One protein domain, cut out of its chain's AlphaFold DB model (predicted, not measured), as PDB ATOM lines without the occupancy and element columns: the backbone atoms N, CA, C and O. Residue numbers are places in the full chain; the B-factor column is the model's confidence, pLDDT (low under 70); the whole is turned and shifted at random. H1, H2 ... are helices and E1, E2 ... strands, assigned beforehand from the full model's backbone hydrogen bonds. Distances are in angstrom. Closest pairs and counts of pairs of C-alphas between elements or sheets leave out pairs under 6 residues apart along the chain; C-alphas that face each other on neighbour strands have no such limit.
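Overview. This is residues 17 to 58 of the 322 residues of an uncharacterized protein of Kuenenia stuttgartiensis (UniProt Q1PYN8). A small compact head holds the short strand E1 and the short helix H1, and the longer helix H2 runs out of it as an arm; residues 49 to 58, of which 49 to 56 belong to H2, stick out free. The printed part has 42 residues, with one named strand and two named helices in the order E1, H1, H2, and its class is mostly helix. With a radius of gyration of the C-alphas of 11.2 A it is only just loose, close to compact. The spans are 37 by 18 by 14 A, and the arm makes the length.

Arrangement. Start at the longest helix, H2, residues 43 to 56, and look back to H1, residues 28 to 33. The two are near each other, with 6 pairs of C-alphas within 10 A and the closest at 8.1 A. E1, residues 24 to 26, is apart from H2, and E1 and H1 meet only through their link. E1 pairs with no named strand, but look at residues 17 to 18: they form a short antiparallel pairing with residues 24 to 25 of E1. In H1 every O i to N i+4 pair is within hydrogen-bond range; in H2, 9 of 10 are.

Along the chain. Find C-alpha 43 at (224.975, 243.176, 242.091); from there H2 runs 19.9 A to C-alpha 56 at (206.832, 249.253, 236.751). H1, Pro 28 to Ser 33, measures 8.7 A from first to last C-alpha. E1 begins at C-alpha 24, at (227.776, 237.636, 256.262), and measures 6.1 A to C-alpha 26.

Size, cuts and confidence. The C-alphas of His 22 and Thr 58 are the two farthest apart, at 37.2 A. Without residues 49 to 58 the body spans 18 by 17 by 14 A. The printed part has no cut; the link from E1 to H1 is tight and that from H1 to H2 short. Mean pLDDT of the printed part is 87.2, and residues 57 to 58 are under 70.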
ATOM      1  N   SER A  17     226.433 236.976 249.846       93.81
ATOM      2  CA  SER A  17     227.381 237.598 250.781       93.81
ATOM      3  C   SER A  17     227.042 239.082 250.932       93.81
ATOM      4  O   SER A  17     226.735 239.738 249.932       93.81
ATOM      5  N   CYS A  18     227.056 239.601 252.157       92.88
ATOM      6  CA  CYS A  18     226.798 241.009 252.456       92.88
ATOM      7  C   CYS A  18     228.088 241.701 252.905       92.88
ATOM      8  O   CYS A  18     228.534 241.496 254.032       92.88
ATOM      9  N   LYS A  19     228.649 242.551 252.036       87.62
ATOM     10  CA  LYS A  19     229.881 243.306 252.317       87.62
ATOM     11  C   LYS A  19     229.727 244.254 253.510       87.62
ATOM     12  O   LYS A  19     230.569 244.243 254.396       87.62
ATOM     13  N   GLU A  20     228.577 244.920 253.613       85.94
ATOM     14  CA  GLU A  20     228.208 245.781 254.753       85.94
ATOM     15  C   GLU A  20     228.148 245.049 256.102       85.94
ATOM     16  O   GLU A  20     228.039 245.663 257.159       85.94
ATOM     17  N   ARG A  21     228.170 243.714 256.091       88.62
ATOM     18  CA  ARG A  21     228.132 242.882 257.294       88.62
ATOM     19  C   ARG A  21     229.271 241.870 257.299       88.62
ATOM     20  O   ARG A  21     229.044 240.721 257.665       88.62
ATOM     21  N   HIS A  22     230.471 242.291 256.899       89.25
ATOM     22  CA  HIS A  22     231.693 241.476 256.962       89.25
ATOM     23  C   HIS A  22     231.532 240.115 256.267       89.25
ATOM     24  O   HIS A  22     231.786 239.061 256.846       89.25
ATOM     25  N   ASP A  23     231.010 240.142 255.038       92.69
ATOM     26  CA  ASP A  23     230.734 238.958 254.218       92.69
ATOM     27  C   ASP A  23     229.755 237.946 254.844       92.69
ATOM     28  O   ASP A  23     229.744 236.750 254.532       92.69
ATOM     29  N   ALA A  24     228.850 238.436 255.695       94.00
ATOM     30  CA  ALA A  24     227.776 237.636 256.262       94.00
ATOM     31  C   ALA A  24     226.935 236.946 255.175       94.00
ATOM     32  O   ALA A  24     226.381 237.579 254.269       94.00
ATOM     33  N   LEU A  25     226.757 235.632 255.327       96.00
ATOM     34  CA  LEU A  25     225.933 234.819 254.440       96.00
ATOM     35  C   LEU A  25     224.445 234.978 254.780       96.00
ATOM     36  O   LEU A  25     223.940 234.460 255.782       96.00
ATOM     37  N   ILE A  26     223.708 235.672 253.911       96.12
ATOM     38  CA  ILE A  26     222.297 236.022 254.118       96.12
ATOM     39  C   ILE A  26     221.379 235.483 253.013       96.12
ATOM     40  O   ILE A  26     221.798 235.175 251.892       96.12
ATOM     41  N   CYS A  27     220.092 235.313 253.328       95.75
ATOM     42  CA  CYS A  27     219.084 234.929 252.340       95.75
ATOM     43  C   CYS A  27     218.559 236.155 251.568       95.75
ATOM     44  O   CYS A  27     218.654 237.277 252.067       95.75
ATOM     45  N   PRO A  28     217.944 235.966 250.384       94.62
ATOM     46  CA  PRO A  28     217.380 237.068 249.604       94.62
ATOM     47  C   PRO A  28     216.331 237.903 250.349       94.62
ATOM     48  O   PRO A  28     216.336 239.121 250.203       94.62
ATOM     49  N   LYS A  29     215.475 237.271 251.172       94.81
ATOM     50  CA  LYS A  29     214.423 237.963 251.936       94.81
ATOM     51  C   LYS A  29     215.018 238.899 252.985       94.81
ATOM     52  O   LYS A  29     214.679 240.073 253.003       94.81
ATOM     53  N   CYS A  30     215.942 238.399 253.807       95.38
ATOM     54  CA  CYS A  30     216.608 239.234 254.802       95.38
ATOM     55  C   CYS A  30     217.485 240.294 254.136       95.38
ATOM     56  O   CYS A  30     217.479 241.425 254.582       95.38
ATOM     57  N   CYS A  31     218.174 239.964 253.036       94.50
ATOM     58  CA  CYS A  31     218.920 240.947 252.248       94.50
ATOM     59  C   CYS A  31     218.032 242.102 251.777       94.50
ATOM     60  O   CYS A  31     218.455 243.240 251.886       94.50
ATOM     61  N   ALA A  32     216.815 241.823 251.298       92.56
ATOM     62  CA  ALA A  32     215.870 242.859 250.889       92.56
ATOM     63  C   ALA A  32     215.357 243.705 252.068       92.56
ATOM     64  O   ALA A  32     215.183 244.905 251.900       92.56
ATOM     65  N   SER A  33     215.150 243.107 253.246       92.81
ATOM     66  CA  SER A  33     214.608 243.815 254.415       92.81
ATOM     67  C   SER A  33     215.614 244.709 255.138       92.81
ATOM     68  O   SER A  33     215.203 245.551 255.922       92.81
ATOM     69  N   ILE A  34     216.917 244.504 254.928       91.94
ATOM     70  CA  ILE A  34     217.981 245.309 255.556       91.94
ATOM     71  C   ILE A  34     218.652 246.273 254.574       91.94
ATOM     72  O   ILE A  34     219.753 246.743 254.854       91.94
ATOM     73  N   ARG A  35     218.059 246.494 253.393       89.75
ATOM     74  CA  ARG A  35     218.647 247.381 252.386       89.75
ATOM     75  C   ARG A  35     218.774 248.789 252.944       89.75
ATOM     76  O   ARG A  35     217.852 249.308 253.561       89.75
ATOM     77  N   THR A  36     219.914 249.394 252.671       85.44
ATOM     78  CA  THR A  36     220.209 250.797 252.950       85.44
ATOM     79  C   THR A  36     220.774 251.427 251.681       85.44
ATOM     80  O   THR A  36     221.024 250.725 250.696       85.44
ATOM     81  N   GLN A  37     221.030 252.733 251.704       71.62
ATOM     82  CA  GLN A  37     221.733 253.422 250.615       71.62
ATOM     83  C   GLN A  37     223.107 252.790 250.314       71.62
ATOM     84  O   GLN A  37     223.530 252.756 249.163       71.62
ATOM     85  N   MET A  38     223.751 252.156 251.304       79.56
ATOM     86  CA  MET A  38     225.024 251.439 251.122       79.56
ATOM     87  C   MET A  38     224.915 250.188 250.236       79.56
ATOM     88  O   MET A  38     225.921 249.607 249.846       79.56
ATOM     89  N   CYS A  39     223.700 249.748 249.891       86.62
ATOM     90  CA  CYS A  39     223.509 248.661 248.933       86.62
ATOM     91  C   CYS A  39     223.724 249.096 247.473       86.62
ATOM     92  O   CYS A  39     223.775 248.230 246.595       86.62
ATOM     93  N   GLU A  40     223.841 250.396 247.191       78.50
ATOM     94  CA  GLU A  40     224.145 250.906 245.854       78.50
ATOM     95  C   GLU A  40     225.494 250.362 245.344       78.50
ATOM     96  O   GLU A  40     226.496 250.370 246.056       78.50
ATOM     97  N   GLY A  41     225.523 249.829 244.117       76.69
ATOM     98  CA  GLY A  41     226.695 249.123 243.580       76.69
ATOM     99  C   GLY A  41     226.759 247.623 243.905       76.69
ATOM    100  O   GLY A  41     227.649 246.922 243.424       76.69
ATOM    101  N   CYS A  42     225.846 247.087 244.724       89.00
ATOM    102  CA  CYS A  42     225.762 245.645 244.960       89.00
ATOM    103  C   CYS A  42     225.000 244.947 243.827       89.00
ATOM    104  O   CYS A  42     223.813 245.204 243.641       89.00
ATOM    105  N   ASN A  43     225.608 243.949 243.175       88.81
ATOM    106  CA  ASN A  43     224.975 243.176 242.091       88.81
ATOM    107  C   ASN A  43     223.562 242.655 242.436       88.81
ATOM    108  O   ASN A  43     222.670 242.643 241.593       88.81
ATOM    109  N   TYR A  44     223.328 242.220 243.682       91.31
ATOM    110  CA  TYR A  44     222.011 241.725 244.106       91.31
ATOM    111  C   TYR A  44     220.968 242.827 244.293       91.31
ATOM    112  O   TYR A  44     219.766 242.552 244.232       91.31
ATOM    113  N   TYR A  45     221.420 244.034 244.621       90.69
ATOM    114  CA  TYR A  45     220.571 245.207 244.716       90.69
ATOM    115  C   TYR A  45     220.248 245.714 243.314       90.69
ATOM    116  O   TYR A  45     219.077 245.740 242.960       90.69
ATOM    117  N   GLU A  46     221.262 245.947 242.480       90.75
ATOM    118  CA  GLU A  46     221.092 246.406 241.095       90.75
ATOM    119  C   GLU A  46     220.195 245.476 240.269       90.75
ATOM    120  O   GLU A  46     219.308 245.939 239.556       90.75
ATOM    121  N   TYR A  47     220.354 244.155 240.412       89.81
ATOM    122  CA  TYR A  47     219.476 243.188 239.751       89.81
ATOM    123  C   TYR A  47     218.011 243.327 240.187       89.81
ATOM    124  O   TYR A  47     217.100 243.211 239.370       89.81
ATOM    125  N   ALA A  48     217.768 243.559 241.479       89.56
ATOM    126  CA  ALA A  48     216.410 243.747 241.970       89.56
ATOM    127  C   ALA A  48     215.812 245.060 241.459       89.56
ATOM    128  O   ALA A  48     214.649 245.076 241.079       89.56
ATOM    129  N   GLU A  49     216.608 246.126 241.407       89.19
ATOM    130  CA  GLU A  49     216.188 247.422 240.874       89.19
ATOM    131  C   GLU A  49     215.812 247.328 239.394       89.19
ATOM    132  O   GLU A  49     214.725 247.765 239.030       89.19
ATOM    133  N   ARG A  50     216.625 246.646 238.575       88.69
ATOM    134  CA  ARG A  50     216.293 246.317 237.175       88.69
ATOM    135  C   ARG A  50     214.978 245.556 237.055       88.69
ATOM    136  O   ARG A  50     214.123 245.902 236.247       88.69
ATOM    137  N   TYR A  51     214.808 244.517 237.872       87.75
ATOM    138  CA  TYR A  51     213.588 243.715 237.869       87.75
ATOM    139  C   TYR A  51     212.353 244.550 238.234       87.75
ATOM    140  O   TYR A  51     211.301 244.415 237.611       87.75
ATOM    141  N   HIS A  52     212.471 245.425 239.235       86.38
ATOM    142  CA  HIS A  52     211.381 246.311 239.625       86.38
ATOM    143  C   HIS A  52     211.078 247.364 238.561       86.38
ATOM    144  O   HIS A  52     209.899 247.587 238.290       86.38
ATOM    145  N   ALA A  53     212.101 247.953 237.937       84.56
ATOM    146  CA  ALA A  53     211.942 248.909 236.847       84.56
ATOM    147  C   ALA A  53     211.143 248.287 235.691       84.56
ATOM    148  O   ALA A  53     210.073 248.785 235.346       84.56
ATOM    149  N   ALA A  54     211.565 247.112 235.204       82.75
ATOM    150  CA  ALA A  54     210.874 246.377 234.141       82.75
ATOM    151  C   ALA A  54     209.403 246.062 234.485       82.75
ATOM    152  O   ALA A  54     208.521 246.094 233.625       82.75
ATOM    153  N   ARG A  55     209.109 245.783 235.763       81.25
ATOM    154  CA  ARG A  55     207.734 245.549 236.226       81.25
ATOM    155  C   ARG A  55     206.912 246.833 236.375       81.25
ATOM    156  O   ARG A  55     205.693 246.769 236.305       81.25
ATOM    157  N   CYS A  56     207.541 247.978 236.634       72.81
ATOM    158  CA  CYS A  56     206.832 249.253 236.751       72.81
ATOM    159  C   CYS A  56     206.423 249.793 235.380       72.81
ATOM    160  O   CYS A  56     205.305 250.278 235.262       72.81
ATOM    161  N   HIS A  57     207.244 249.602 234.342       64.19
ATOM    162  CA  HIS A  57     206.868 249.914 232.953       64.19
ATOM    163  C   HIS A  57     205.598 249.184 232.482       64.19
ATOM    164  O   HIS A  57     204.917 249.644 231.573       64.19
ATOM    165  N   THR A  58     205.256 248.058 233.111       57.41
ATOM    166  CA  THR A  58     204.070 247.253 232.786       57.41
ATOM    167  C   THR A  58     202.900 247.454 233.756       57.41
ATOM    168  O   THR A  58     201.866 246.813 233.586       57.41
TER     169      THR A  58